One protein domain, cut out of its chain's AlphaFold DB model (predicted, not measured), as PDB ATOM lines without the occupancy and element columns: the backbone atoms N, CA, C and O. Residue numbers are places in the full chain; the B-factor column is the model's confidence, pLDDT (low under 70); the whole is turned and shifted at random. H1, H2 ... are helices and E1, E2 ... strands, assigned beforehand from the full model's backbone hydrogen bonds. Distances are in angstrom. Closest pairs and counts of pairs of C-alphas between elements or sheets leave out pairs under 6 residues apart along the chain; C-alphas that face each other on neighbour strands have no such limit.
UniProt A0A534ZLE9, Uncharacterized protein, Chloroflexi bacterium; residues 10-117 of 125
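This is residues 10 to 117 of the 125 residues of an uncharacterized protein of Chloroflexi bacterium (UniProt A0A534ZLE9). A strongly twisted sheet is built on the long hairpin of E1 and E2, with short E4 and E3 beside E1 and H2 and H3 over one face: two layers, helices on one face of a sheet. Away from the E1 to E2 turn, H1 packs on the small hairpin E5 and E6, and E6 packs on E2. The printed part has 108 residues, with three named helices and six named strands, H1 E1 E2 E3 E4 H2 E5 E6 H3, class mixed; the large sheet, E2 E1 E4 E3, is mixed, the small one antiparallel. The whole is compact, radius of gyration of the C-alphas 14.7 A, spanning 45 by 30 by 24 A.

E1, residues 26 to 35, measures 29.2 A from first to last C-alpha, and E2, residues 42 to 51, 27.1 A. E4 is residues 71 to 75, E3 61 to 63, E5 88 to 92 and E6 99 to 103. H1, residues 12 to 22, begins at C-alpha (173.416, 246.536, 338.775); H2 is 76 to 84; H3, 108 to 116, ends at C-alpha (142.036, 242.956, 347.876).

Antiparallel E2 and E1 have N 28 and O 49 at 2.8 A; parallel E1 and E4, N 29 and O 73 at 2.8 A; the antiparallel hairpin E3 and E4, N 62 and O 74 at 2.8 A; the antiparallel hairpin E5 and E6, N 90 and O 101 at 3.0 A. H3 is over E2, height over the sheet 8.2 A. H2 and H3 touch, closest C-alphas Val 81 and Met 109, 6.4 A, at a shallow tilt of 32 degrees, opposite ways. The closest C-alphas of H1 and E5 are Ala 14 and Ala 90, 5.4 A; of E2 and E6, Ile 48 and Val 101, 6.8 A. H1 only grazes the large sheet. Every O i to N i+4 pair is within hydrogen-bond range in H3, 5 of 7 in H1, 3 of 5 in H2.

The C-alphas farthest apart, Gly 38 and Thr 68, are 46.3 A apart. The printed part has no cut and no long link. Residues 36 to 41 have pLDDT under 70.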
ATOM      1  N   TRP A  10     166.593 243.260 338.265       97.75
ATOM      2  CA  TRP A  10     167.739 243.283 339.177       97.75
ATOM      3  C   TRP A  10     168.608 244.506 338.911       97.75
ATOM      4  O   TRP A  10     169.095 244.673 337.784       97.75
ATOM      5  N   SER A  11     168.819 245.335 339.938       97.69
ATOM      6  CA  SER A  11     169.753 246.461 339.872       97.69
ATOM      7  C   SER A  11     171.175 245.981 339.566       97.69
ATOM      8  O   SER A  11     171.516 244.816 339.786       97.69
ATOM      9  N   GLN A  12     172.021 246.875 339.053       97.31
ATOM     10  CA  GLN A  12     173.416 246.536 338.775       97.31
ATOM     11  C   GLN A  12     174.150 246.132 340.059       97.31
ATOM     12  O   GLN A  12     174.858 245.128 340.078       97.31
ATOM     13  N   GLU A  13     173.905 246.855 341.146       96.19
ATOM     14  CA  GLU A  13     174.457 246.569 342.467       96.19
ATOM     15  C   GLU A  13     173.981 245.204 342.968       96.19
ATOM     16  O   GLU A  13     174.789 244.403 343.420       96.19
ATOM     17  N   ALA A  14     172.690 244.880 342.830       96.50
ATOM     18  CA  ALA A  14     172.160 243.578 343.228       96.50
ATOM     19  C   ALA A  14     172.800 242.433 342.424       96.50
ATOM     20  O   ALA A  14     173.170 241.412 343.000       96.50
ATOM     21  N   ARG A  15     172.999 242.617 341.111       96.75
ATOM     22  CA  ARG A  15     173.682 241.640 340.242       96.75
ATOM     23  C   ARG A  15     175.128 241.383 340.660       96.75
ATOM     24  O   ARG A  15     175.594 240.259 340.520       96.75
ATOM     25  N   GLN A  16     175.827 242.406 341.141       94.94
ATOM     26  CA  GLN A  16     177.234 242.314 341.536       94.94
ATOM     27  C   GLN A  16     177.402 241.817 342.977       94.94
ATOM     28  O   GLN A  16     178.253 240.975 343.255       94.94
ATOM     29  N   GLU A  17     176.590 242.324 343.903       94.75
ATOM     30  CA  GLU A  17     176.759 242.093 345.337       94.75
ATOM     31  C   GLU A  17     176.100 240.789 345.814       94.75
ATOM     32  O   GLU A  17     176.647 240.106 346.682       94.75
ATOM     33  N   LEU A  18     174.919 240.431 345.292       94.38
ATOM     34  CA  LEU A  18     174.148 239.304 345.831       94.38
ATOM     35  C   LEU A  18     174.782 237.929 345.618       94.38
ATOM     36  O   LEU A  18     174.728 237.156 346.573       94.38
ATOM     37  N   PRO A  19     175.418 237.599 344.476       94.25
ATOM     38  CA  PRO A  19     176.071 236.297 344.321       94.25
ATOM     39  C   PRO A  19     177.125 236.031 345.407       94.25
ATOM     40  O   PRO A  19     177.202 234.933 345.956       94.25
ATOM     41  N   VAL A  20     177.891 237.061 345.785       92.00
ATOM     42  CA  VAL A  20     178.911 236.971 346.843       92.00
ATOM     43  C   VAL A  20     178.258 236.849 348.225       92.00
ATOM     44  O   VAL A  20     178.708 236.073 349.068       92.00
ATOM     45  N   ARG A  21     177.167 237.590 348.461       90.38
ATOM     46  CA  ARG A  21     176.458 237.624 349.753       90.38
ATOM     47  C   ARG A  21     175.549 236.422 349.995       90.38
ATOM     48  O   ARG A  21     175.281 236.111 351.154       90.38
ATOM     49  N   ALA A  22     175.063 235.755 348.950       90.44
ATOM     50  CA  ALA A  22     174.124 234.647 349.085       90.44
ATOM     51  C   ALA A  22     174.727 233.529 349.946       90.44
ATOM     52  O   ALA A  22     174.046 232.991 350.814       90.44
ATOM     53  N   SER A  23     176.025 233.232 349.804       88.25
ATOM     54  CA  SER A  23     176.716 232.205 350.607       88.25
ATOM     55  C   SER A  23     175.947 230.871 350.629       88.25
ATOM     56  O   SER A  23     175.776 230.262 351.682       88.25
ATOM     57  N   LYS A  24     175.444 230.442 349.459       89.12
ATOM     58  CA  LYS A  24     174.569 229.267 349.244       89.12
ATOM     59  C   LYS A  24     173.134 229.382 349.795       89.12
ATOM     60  O   LYS A  24     172.352 228.455 349.612       89.12
ATOM     61  N   ARG A  25     172.769 230.483 350.458       95.50
ATOM     62  CA  ARG A  25     171.394 230.745 350.909       95.50
ATOM     63  C   ARG A  25     170.487 231.070 349.729       95.50
ATOM     64  O   ARG A  25     170.938 231.600 348.715       95.50
ATOM     65  N   ARG A  26     169.201 230.794 349.916       96.38
ATOM     66  CA  ARG A  26     168.130 231.079 348.962       96.38
ATOM     67  C   ARG A  26     167.450 232.387 349.327       96.38
ATOM     68  O   ARG A  26     167.107 232.597 350.488       96.38
ATOM     69  N   LEU A  27     167.297 233.272 348.353       96.69
ATOM     70  CA  LEU A  27     166.587 234.535 348.516       96.69
ATOM     71  C   LEU A  27     165.092 234.289 348.309       96.69
ATOM     72  O   LEU A  27     164.695 233.739 347.288       96.69
ATOM     73  N   VAL A  28     164.254 234.721 349.237       97.00
ATOM     74  CA  VAL A  28     162.802 234.594 349.111       97.00
ATOM     75  C   VAL A  28     162.168 235.968 349.188       97.00
ATOM     76  O   VAL A  28     162.431 236.716 350.129       97.00
ATOM     77  N   LEU A  29     161.344 236.279 348.189       96.88
ATOM     78  CA  LEU A  29     160.480 237.448 348.147       96.88
ATOM     79  C   LEU A  29     159.048 237.033 348.493       96.88
ATOM     80  O   LEU A  29     158.394 236.318 347.734       96.88
ATOM     81  N   ASP A  30     158.564 237.495 349.636       95.00
ATOM     82  CA  ASP A  30     157.192 237.308 350.088       95.00
ATOM     83  C   ASP A  30     156.592 238.618 350.597       95.00
ATOM     84  O   ASP A  30     157.078 239.713 350.307       95.00
ATOM     85  N   TYR A  31     155.460 238.508 351.277       92.50
ATOM     86  CA  TYR A  31     154.784 239.636 351.875       92.50
ATOM     87  C   TYR A  31     154.032 239.216 353.126       92.50
ATOM     88  O   TYR A  31     153.660 238.051 353.302       92.50
ATOM     89  N   PHE A  32     153.737 240.202 353.963       88.44
ATOM     90  CA  PHE A  32     152.687 240.081 354.962       88.44
ATOM     91  C   PHE A  32     151.540 241.016 354.607       88.44
ATOM     92  O   PHE A  32     151.742 242.086 354.038       88.44
ATOM     93  N   ALA A  33     150.328 240.616 354.966       86.56
ATOM     94  CA  ALA A  33     149.156 241.468 354.878       86.56
ATOM     95  C   ALA A  33     148.223 241.142 356.044       86.56
ATOM     96  O   ALA A  33     147.963 239.982 356.334       86.56
ATOM     97  N   ALA A  34     147.678 242.134 356.725       81.44
ATOM     98  CA  ALA A  34     146.721 241.945 357.800       81.44
ATOM     99  C   ALA A  34     145.571 242.929 357.641       81.44
ATOM    100  O   ALA A  34     145.785 244.121 357.422       81.44
ATOM    101  N   ARG A  35     144.340 242.431 357.786       76.88
ATOM    102  CA  ARG A  35     143.168 243.294 357.958       76.88
ATOM    103  C   ARG A  35     143.022 243.610 359.441       76.88
ATOM    104  O   ARG A  35     142.919 242.691 360.255       76.88
ATOM    105  N   CYS A  36     143.030 244.890 359.803       67.94
ATOM    106  CA  CYS A  36     142.848 245.295 361.196       67.94
ATOM    107  C   CYS A  36     141.382 245.106 361.619       67.94
ATOM    108  O   CYS A  36     140.463 245.538 360.922       67.94
ATOM    109  N   CYS A  37     141.171 244.459 362.769       54.75
ATOM    110  CA  CYS A  37     139.860 244.078 363.295       54.75
ATOM    111  C   CYS A  37     138.865 245.257 363.288       54.75
ATOM    112  O   CYS A  37     139.067 246.252 363.983       54.75
ATOM    113  N   GLY A  38     137.784 245.137 362.508       55.53
ATOM    114  CA  GLY A  38     136.655 246.077 362.494       55.53
ATOM    115  C   GLY A  38     136.737 247.250 361.508       55.53
ATOM    116  O   GLY A  38     135.836 248.087 361.519       55.53
ATOM    117  N   ARG A  39     137.768 247.347 360.652       57.28
ATOM    118  CA  ARG A  39     137.882 248.416 359.634       57.28
ATOM    119  C   ARG A  39     138.288 247.867 358.261       57.28
ATOM    120  O   ARG A  39     138.981 246.860 358.173       57.28
ATOM    121  N   ASN A  40     137.939 248.586 357.187       66.69
ATOM    122  CA  ASN A  40     138.405 248.338 355.809       66.69
ATOM    123  C   ASN A  40     139.881 248.749 355.603       66.69
ATOM    124  O   ASN A  40     140.239 249.278 354.556       66.69
ATOM    125  N   VAL A  41     140.732 248.558 356.613       65.44
ATOM    126  CA  VAL A  41     142.151 248.929 356.568       65.44
ATOM    127  C   VAL A  41     142.979 247.658 356.442       65.44
ATOM    128  O   VAL A  41     142.914 246.779 357.307       65.44
ATOM    129  N   SER A  42     143.757 247.585 355.366       75.00
ATOM    130  CA  SER A  42     144.786 246.571 355.158       75.00
ATOM    131  C   SER A  42     146.155 247.175 355.459       75.00
ATOM    132  O   SER A  42     146.467 248.267 354.990       75.00
ATOM    133  N   ILE A  43     146.971 246.464 356.230       80.94
ATOM    134  CA  ILE A  43     148.383 246.787 356.460       80.94
ATOM    135  C   ILE A  43     149.203 245.659 355.862       80.94
ATOM    136  O   ILE A  43     148.908 244.496 356.115       80.94
ATOM    137  N   GLY A  44     150.242 245.977 355.105       85.94
ATOM    138  CA  GLY A  44     151.139 244.973 354.562       85.94
ATOM    139  C   GLY A  44     152.400 245.602 354.010       85.94
ATOM    140  O   GLY A  44     152.402 246.782 353.656       85.94
ATOM    141  N   ASP A  45     153.447 244.796 353.907       89.69
ATOM    142  CA  ASP A  45     154.664 245.172 353.194       89.69
ATOM    143  C   ASP A  45     155.253 243.975 352.441       89.69
ATOM    144  O   ASP A  45     154.995 242.812 352.782       89.69
ATOM    145  N   LEU A  46     156.059 244.287 351.430       92.81
ATOM    146  CA  LEU A  46     156.918 243.332 350.749       92.81
ATOM    147  C   LEU A  46     158.110 242.999 351.638       92.81
ATOM    148  O   LEU A  46     158.671 243.855 352.323       92.81
ATOM    149  N   HIS A  47     158.540 241.747 351.598       90.69
ATOM    150  CA  HIS A  47     159.603 241.272 352.457       90.69
ATOM    151  C   HIS A  47     160.580 240.379 351.698       90.69
ATOM    152  O   HIS A  47     160.213 239.570 350.848       90.69
ATOM    153  N   ILE A  48     161.864 240.564 352.002       94.38
ATOM    154  CA  ILE A  48     162.944 239.715 351.519       94.38
ATOM    155  C   ILE A  48     163.541 238.999 352.715       94.38
ATOM    156  O   ILE A  48     163.997 239.639 353.665       94.38
ATOM    157  N   ARG A  49     163.635 237.678 352.618       93.12
ATOM    158  CA  ARG A  49     164.325 236.846 353.602       93.12
ATOM    159  C   ARG A  49     165.306 235.890 352.944       93.12
ATOM    160  O   ARG A  49     165.222 235.597 351.753       93.12
ATOM    161  N   TRP A  50     166.251 235.416 353.745       94.50
ATOM    162  CA  TRP A  50     167.207 234.390 353.352       94.50
ATOM    163  C   TRP A  50     166.845 233.080 354.030       94.50
ATOM    164  O   TRP A  50     166.694 233.057 355.249       94.50
ATOM    165  N   LEU A  51     166.764 232.007 353.253       95.06
ATOM    166  CA  LEU A  51     166.621 230.646 353.757       95.06
ATOM    167  C   LEU A  51     167.941 229.897 353.615       95.06
ATOM    168  O   LEU A  51     168.691 230.096 352.649       95.06
ATOM    169  N   ALA A  52     168.238 229.014 354.561       94.69
ATOM    170  CA  ALA A  52     169.374 228.117 354.457       94.69
ATOM    171  C   ALA A  52     169.231 227.193 353.228       94.69
ATOM    172  O   ALA A  52     168.119 226.938 352.758       94.69
ATOM    173  N   PRO A  53     170.332 226.631 352.697       92.56
ATOM    174  CA  PRO A  53     170.310 225.778 351.502       92.56
ATOM    175  C   PRO A  53     169.526 224.465 351.658       92.56
ATOM    176  O   PRO A  53     169.255 223.811 350.658       92.56
ATOM    177  N   VAL A  54     169.161 224.081 352.886       92.31
ATOM    178  CA  VAL A  54     168.433 222.835 353.190       92.31
ATOM    179  C   VAL A  54     166.963 223.041 353.565       92.31
ATOM    180  O   VAL A  54     166.200 222.085 353.562       92.31
ATOM    181  N   GLU A  55     166.544 224.273 353.864       93.44
ATOM    182  CA  GLU A  55     165.151 224.574 354.225       93.44
ATOM    183  C   GLU A  55     164.183 224.319 353.050       93.44
ATOM    184  O   GLU A  55     164.468 224.706 351.917       93.44
ATOM    185  N   PRO A  56     163.037 223.658 353.245       92.50
ATOM    186  CA  PRO A  56     162.104 223.438 352.146       92.50
ATOM    187  C   PRO A  56     161.540 224.771 351.628       92.50
ATOM    188  O   PRO A  56     161.259 225.688 352.397       92.50
ATOM    189  N   ILE A  57     161.372 224.869 350.308       94.00
ATOM    190  CA  ILE A  57     160.613 225.951 349.672       94.00
ATOM    191  C   ILE A  57     159.177 225.455 349.526       94.00
ATOM    192  O   ILE A  57     158.968 224.382 348.966       94.00
ATOM    193  N   ALA A  58     158.201 226.205 350.037       92.19
ATOM    194  CA  ALA A  58     156.796 225.828 349.906       92.19
ATOM    195  C   ALA A  58     156.318 225.937 348.444       92.19
ATOM    196  O   ALA A  58     156.781 226.800 347.700       92.19
ATOM    197  N   ASP A  59     155.346 225.112 348.044       92.50
ATOM    198  CA  ASP A  59     154.861 224.997 346.650       92.50
ATOM    199  C   ASP A  59     154.237 226.286 346.077       92.50
ATOM    200  O   ASP A  59     154.048 226.456 344.866       92.50
ATOM    201  N   GLU A  60     153.877 227.207 346.961       93.69
ATOM    202  CA  GLU A  60     153.358 228.526 346.621       93.69
ATOM    203  C   GLU A  60     154.443 229.507 346.158       93.69
ATOM    204  O   GLU A  60     154.119 230.570 345.631       93.69
ATOM    205  N   PHE A  61     155.715 229.142 346.292       96.12
ATOM    206  CA  PHE A  61     156.834 229.919 345.791       96.12
ATOM    207  C   PHE A  61     157.256 229.438 344.405       96.12
ATOM    208  O   PHE A  61     157.445 228.249 344.155       96.12
ATOM    209  N   LEU A  62     157.434 230.386 343.491       97.25
ATOM    210  CA  LEU A  62     157.922 230.139 342.140       97.25
ATOM    211  C   LEU A  62     159.389 230.564 342.017       97.25
ATOM    212  O   LEU A  62     159.778 231.567 342.621       97.25
ATOM    213  N   PRO A  63     160.209 229.846 341.228       97.44
ATOM    214  CA  PRO A  63     161.580 230.263 340.963       97.44
ATOM    215  C   PRO A  63     161.594 231.601 340.216       97.44
ATOM    216  O   PRO A  63     160.891 231.777 339.221       97.44
ATOM    217  N   LEU A  64     162.414 232.543 340.676       97.00
ATOM    218  CA  LEU A  64     162.664 233.818 340.009       97.00
ATOM    219  C   LEU A  64     163.824 233.682 339.029       97.00
ATOM    220  O   LEU A  64     164.854 233.079 339.327       97.00
ATOM    221  N   ARG A  65     163.717 234.346 337.877       97.19
ATOM    222  CA  ARG A  65     164.870 234.551 337.001       97.19
ATOM    223  C   ARG A  65     165.866 235.483 337.696       97.19
ATOM    224  O   ARG A  65     165.662 236.695 337.726       97.19
ATOM    225  N   ALA A  66     166.937 234.913 338.238       96.25
ATOM    226  CA  ALA A  66     167.929 235.611 339.049       96.25
ATOM    227  C   ALA A  66     169.309 235.703 338.367       96.25
ATOM    228  O   ALA A  66     169.576 234.986 337.398       96.25
ATOM    229  N   PRO A  67     170.205 236.595 338.837       95.69
ATOM    230  CA  PRO A  67     171.605 236.601 338.429       95.69
ATOM    231  C   PRO A  67     172.286 235.268 338.757       95.69
ATOM    232  O   PRO A  67     171.953 234.613 339.744       95.69
ATOM    233  N   THR A  68     173.286 234.888 337.962       94.25
ATOM    234  CA  THR A  68     174.076 233.675 338.204       94.25
ATOM    235  C   THR A  68     174.644 233.659 339.626       94.25
ATOM    236  O   THR A  68     175.214 234.647 340.085       94.25
ATOM    237  N   GLY A  69     174.499 232.526 340.318       93.62
ATOM    238  CA  GLY A  69     174.950 232.357 341.703       93.62
ATOM    239  C   GLY A  69     173.942 232.810 342.764       93.62
ATOM    240  O   GLY A  69     174.225 232.672 343.952       93.62
ATOM    241  N   VAL A  70     172.772 233.311 342.361       96.06
ATOM    242  CA  VAL A  70     171.648 233.597 343.260       96.06
ATOM    243  C   VAL A  70     170.520 232.620 342.957       96.06
ATOM    244  O   VAL A  70     170.009 232.585 341.841       96.06
ATOM    245  N   ASP A  71     170.122 231.849 343.963       96.38
ATOM    246  CA  ASP A  71     168.902 231.050 343.920       96.38
ATOM    247  C   ASP A  71     167.788 231.846 344.606       96.38
ATOM    248  O   ASP A  71     167.927 232.222 345.777       96.38
ATOM    249  N   ALA A  72     166.744 232.203 343.858       97.31
ATOM    250  CA  ALA A  72     165.714 233.126 344.316       97.31
ATOM    251  C   ALA A  72     164.308 232.633 343.993       97.31
ATOM    252  O   ALA A  72     164.053 232.085 342.922       97.31
ATOM    253  N   PHE A  73     163.383 232.909 344.905       97.81
ATOM    254  CA  PHE A  73     161.990 232.506 344.810       97.81
ATOM    255  C   PHE A  73     161.066 233.667 345.157       97.81
ATOM    256  O   PHE A  73     161.428 234.558 345.927       97.81
ATOM    257  N   VAL A  74     159.860 233.644 344.604       97.44
ATOM    258  CA  VAL A  74     158.821 234.643 344.854       97.44
ATOM    259  C   VAL A  74     157.508 233.972 345.186       97.44
ATOM    260  O   VAL A  74     157.154 232.965 344.577       97.44
ATOM    261  N   GLN A  75     156.765 234.541 346.127       95.56
ATOM    262  CA  GLN A  75     155.396 234.121 346.379       95.56
ATOM    263  C   GLN A  75     154.559 234.281 345.103       95.56
ATOM    264  O   GLN A  75     154.499 235.370 344.534       95.56
ATOM    265  N   ARG A  76     153.887 233.212 344.663       94.56
ATOM    266  CA  ARG A  76     153.141 233.158 343.393       94.56
ATOM    267  C   ARG A  76     152.199 234.346 343.197       94.56
ATOM    268  O   ARG A  76     152.184 234.941 342.125       94.56
ATOM    269  N   ASP A  77     151.470 234.720 344.242       92.25
ATOM    270  CA  ASP A  77     150.465 235.790 344.186       92.25
ATOM    271  C   ASP A  77     151.078 237.192 344.029       92.25
ATOM    272  O   ASP A  77     150.380 238.121 343.632       92.25
ATOM    273  N   LEU A  78     152.379 237.359 344.307       94.06
ATOM    274  CA  LEU A  78     153.090 238.622 344.088       94.06
ATOM    275  C   LEU A  78     153.508 238.832 342.635       94.06
ATOM    276  O   LEU A  78     153.772 239.972 342.256       94.06
ATOM    277  N   VAL A  79     153.587 237.773 341.821       95.50
ATOM    278  CA  VAL A  79     154.096 237.870 340.442       95.50
ATOM    279  C   VAL A  79     153.351 238.938 339.626       95.50
ATOM    280  O   VAL A  79     154.032 239.819 339.101       95.50
ATOM    281  N   PRO A  80     152.001 238.973 339.589       93.69
ATOM    282  CA  PRO A  80     151.282 239.985 338.812       93.69
ATOM    283  C   PRO A  80     151.551 241.417 339.292       93.69
ATOM    284  O   PRO A  80     151.653 242.337 338.484       93.69
ATOM    285  N   VAL A  81     151.693 241.611 340.608       93.62
ATOM    286  CA  VAL A  81     151.961 242.928 341.206       93.62
ATOM    287  C   VAL A  81     153.353 243.409 340.829       93.62
ATOM    288  O   VAL A  81     153.519 244.556 340.426       93.62
ATOM    289  N   LEU A  82     154.354 242.535 340.940       96.31
ATOM    290  CA  LEU A  82     155.739 242.867 340.625       96.31
ATOM    291  C   LEU A  82     155.916 243.158 339.133       96.31
ATOM    292  O   LEU A  82     156.595 244.120 338.786       96.31
ATOM    293  N   GLU A  83     155.265 242.401 338.252       95.69
ATOM    294  CA  GLU A  83     155.310 242.667 336.813       95.69
ATOM    295  C   GLU A  83     154.667 244.014 336.470       95.69
ATOM    296  O   GLU A  83     155.288 244.851 335.811       95.69
ATOM    297  N   ALA A  84     153.454 244.263 336.970       94.38
ATOM    298  CA  ALA A  84     152.715 245.474 336.643       94.38
ATOM    299  C   ALA A  84     153.339 246.740 337.261       94.38
ATOM    300  O   ALA A  84     153.432 247.773 336.600       94.38
ATOM    301  N   ALA A  85     153.856 246.648 338.490       95.00
ATOM    302  CA  ALA A  85     154.534 247.747 339.181       95.00
ATOM    303  C   ALA A  85     156.025 247.886 338.815       95.00
ATOM    304  O   ALA A  85     156.735 248.693 339.423       95.00
ATOM    305  N   ARG A  86     156.521 247.089 337.853       95.75
ATOM    306  CA  ARG A  86     157.938 247.004 337.452       95.75
ATOM    307  C   ARG A  86     158.884 246.850 338.650       95.75
ATOM    308  O   ARG A  86     159.860 247.591 338.784       95.75
ATOM    309  N   GLY A  87     158.576 245.889 339.515       96.81
ATOM    310  CA  GLY A  87     159.311 245.586 340.733       96.81
ATOM    311  C   GLY A  87     160.807 245.408 340.478       96.81
ATOM    312  O   GLY A  87     161.229 244.783 339.501       96.81
ATOM    313  N   ARG A  88     161.627 245.971 341.360       97.56
ATOM    314  CA  ARG A  88     163.083 245.980 341.257       97.56
ATOM    315  C   ARG A  88     163.709 245.483 342.551       97.56
ATOM    316  O   ARG A  88     163.411 246.006 343.617       97.56
ATOM    317  N   ILE A  89     164.629 244.526 342.455       97.62
ATOM    318  CA  ILE A  89     165.512 244.176 343.571       97.62
ATOM    319  C   ILE A  89     166.747 245.069 343.494       97.62
ATOM    320  O   ILE A  89     167.499 245.032 342.515       97.62
ATOM    321  N   ALA A  90     166.936 245.878 344.532       97.31
ATOM    322  CA  ALA A  90     168.031 246.829 344.667       97.31
ATOM    323  C   ALA A  90     168.814 246.592 345.963       97.31
ATOM    324  O   ALA A  90     168.366 245.875 346.856       97.31
ATOM    325  N   MET A  91     169.987 247.213 346.077       96.75
ATOM    326  CA  MET A  91     170.795 247.202 347.298       96.75
ATOM    327  C   MET A  91     170.705 248.567 347.984       96.75
ATOM    328  O   MET A  91     171.107 249.577 347.406       96.75
ATOM    329  N   ARG A  92     170.219 248.608 349.229       95.06
ATOM    330  CA  ARG A  92     170.142 249.835 350.045       95.06
ATOM    331  C   ARG A  92     170.925 249.717 351.342       95.06
ATOM    332  O   ARG A  92     171.144 248.622 351.844       95.06
ATOM    333  N   GLY A  93     171.312 250.863 351.896       93.50
ATOM    334  CA  GLY A  93     172.158 250.976 353.086       93.50
ATOM    335  C   GLY A  93     173.582 251.417 352.741       93.50
ATOM    336  O   GLY A  93     173.873 251.786 351.600       93.50
ATOM    337  N   TRP A  94     174.476 251.359 353.727       90.88
ATOM    338  CA  TRP A  94     175.852 251.842 353.607       90.88
ATOM    339  C   TRP A  94     176.875 250.779 354.023       90.88
ATOM    340  O   TRP A  94     176.672 250.054 354.998       90.88
ATOM    341  N   GLY A  95     177.964 250.680 353.252       87.75
ATOM    342  CA  GLY A  95     179.078 249.761 353.493       87.75
ATOM    343  C   GLY A  95     178.631 248.312 353.770       87.75
ATOM    344  O   GLY A  95     177.872 247.744 352.974       87.75
ATOM    345  N   PRO A  96     179.065 247.699 354.887       85.19
ATOM    346  CA  PRO A  96     178.724 246.313 355.216       85.19
ATOM    347  C   PRO A  96     177.236 246.117 355.547       85.19
ATOM    348  O   PRO A  96     176.717 245.015 355.382       85.19
ATOM    349  N   PHE A  97     176.520 247.178 355.933       87.69
ATOM    350  CA  PHE A  97     175.095 247.137 356.289       87.69
ATOM    351  C   PHE A  97     174.158 247.235 355.080       87.69
ATOM    352  O   PHE A  97     172.940 247.340 355.237       87.69
ATOM    353  N   ARG A  98     174.705 247.217 353.858       92.69
ATOM    354  CA  ARG A  98     173.899 247.133 352.638       92.69
ATOM    355  C   ARG A  98     173.107 245.827 352.608       92.69
ATOM    356  O   ARG A  98     173.660 244.757 352.853       92.69
ATOM    357  N   ARG A  99     171.824 245.913 352.272       93.62
ATOM    358  CA  ARG A  99     170.894 244.782 352.199       93.62
ATOM    359  C   ARG A  99     170.030 244.864 350.940       93.62
ATOM    360  O   ARG A  99     169.785 245.978 350.462       93.62
ATOM    361  N   PRO A 100     169.567 243.722 350.409       96.00
ATOM    362  CA  PRO A 100     168.590 243.736 349.334       96.00
ATOM    363  C   PRO A 100     167.264 244.326 349.822       96.00
ATOM    364  O   PRO A 100     166.850 244.096 350.959       96.00
ATOM    365  N   VAL A 101     166.608 245.083 348.951       95.69
ATOM    366  CA  VAL A 101     165.258 245.624 349.134       95.69
ATOM    367  C   VAL A 101     164.464 245.432 347.846       95.69
ATOM    368  O   VAL A 101     165.059 245.348 346.768       95.69
ATOM    369  N   VAL A 102     163.135 245.385 347.952       95.88
ATOM    370  CA  VAL A 102     162.251 245.496 346.788       95.88
ATOM    371  C   VAL A 102     161.764 246.926 346.670       95.88
ATOM    372  O   VAL A 102     161.331 247.532 347.646       95.88
ATOM    373  N   GLU A 103     161.851 247.456 345.464       95.56
ATOM    374  CA  GLU A 103     161.328 248.757 345.083       95.56
ATOM    375  C   GLU A 103     160.248 248.542 344.026       95.56
ATOM    376  O   GLU A 103     160.415 247.723 343.123       95.56
ATOM    377  N   LEU A 104     159.150 249.282 344.122       95.25
ATOM    378  CA  LEU A 104     158.108 249.306 343.102       95.25
ATOM    379  C   LEU A 104     158.162 250.658 342.399       95.25
ATOM    380  O   LEU A 104     158.283 251.686 343.065       95.25
ATOM    381  N   ALA A 105     158.083 250.665 341.068       93.56
ATOM    382  CA  ALA A 105     157.991 251.916 340.316       93.56
ATOM    383  C   ALA A 105     156.628 252.588 340.536       93.56
ATOM    384  O   ALA A 105     156.550 253.813 340.582       93.56
ATOM    385  N   ASP A 106     155.584 251.778 340.718       89.88
ATOM    386  CA  ASP A 106     154.251 252.216 341.112       89.88
ATOM    387  C   ASP A 106     153.854 251.570 342.448       89.88
ATOM    388  O   ASP A 106     153.525 250.385 342.525       89.88
ATOM    389  N   GLY A 107     153.906 252.359 343.523       86.06
ATOM    390  CA  GLY A 107     153.487 251.917 344.853       86.06
ATOM    391  C   GLY A 107     151.968 251.776 345.014       86.06
ATOM    392  O   GLY A 107     151.531 251.095 345.938       86.06
ATOM    393  N   GLY A 108     151.155 252.374 344.134       88.62
ATOM    394  CA  GLY A 108     149.693 252.270 344.184       88.62
ATOM    395  C   GLY A 108     149.212 250.837 343.958       88.62
ATOM    396  O   GLY A 108     148.370 250.340 344.703       88.62
ATOM    397  N   MET A 109     149.861 250.123 343.037       89.06
ATOM    398  CA  MET A 109     149.576 248.712 342.746       89.06
ATOM    399  C   MET A 109     149.742 247.801 343.968       89.06
ATOM    400  O   MET A 109     149.013 246.819 344.125       89.06
ATOM    401  N   TRP A 110     150.680 248.128 344.864       89.50
ATOM    402  CA  TRP A 110     150.820 247.419 346.134       89.50
ATOM    403  C   TRP A 110     149.614 247.637 347.044       89.50
ATOM    404  O   TRP A 110     149.101 246.679 347.623       89.50
ATOM    405  N   LEU A 111     149.147 248.884 347.151       86.69
ATOM    406  CA  LEU A 111     148.003 249.243 347.989       86.69
ATOM    407  C   LEU A 111     146.724 248.540 347.518       86.69
ATOM    408  O   LEU A 111     146.003 247.976 348.343       86.69
ATOM    409  N   ASP A 112     146.489 248.501 346.208       87.38
ATOM    410  CA  ASP A 112     145.339 247.808 345.620       87.38
ATOM    411  C   ASP A 112     145.393 246.300 345.896       87.38
ATOM    412  O   ASP A 112     144.405 245.688 346.319       87.38
ATOM    413  N   PHE A 113     146.577 245.701 345.742       87.31
ATOM    414  CA  PHE A 113     146.794 244.288 346.034       87.31
ATOM    415  C   PHE A 113     146.502 243.936 347.499       87.31
ATOM    416  O   PHE A 113     145.759 242.987 347.771       87.31
ATOM    417  N   ILE A 114     147.035 244.695 348.463       86.31
ATOM    418  CA  ILE A 114     146.797 244.410 349.888       86.31
ATOM    419  C   ILE A 114     145.364 244.724 350.321       86.31
ATOM    420  O   ILE A 114     144.851 244.083 351.244       86.31
ATOM    421  N   ALA A 115     144.696 245.681 349.673       81.38
ATOM    422  CA  ALA A 115     143.288 245.975 349.917       81.38
ATOM    423  C   ALA A 115     142.388 244.802 349.489       81.38
ATOM    424  O   ALA A 115     141.406 244.492 350.174       81.38
ATOM    425  N   ALA A 116     142.748 244.122 348.395       80.75
ATOM    426  CA  ALA A 116     142.036 242.956 347.876       80.75
ATOM    427  C   ALA A 116     142.383 241.642 348.609       80.75
ATOM    428  O   ALA A 116     141.555 240.728 348.665       80.75
ATOM    429  N   CYS A 117     143.579 241.529 349.192       71.00
ATOM    430  CA  CYS A 117     144.039 240.302 349.847       71.00
ATOM    431  C   CYS A 117     143.314 239.974 351.169       71.00
ATOM    432  O   CYS A 117     142.896 240.839 351.943       71.00
TER     433      CYS A 117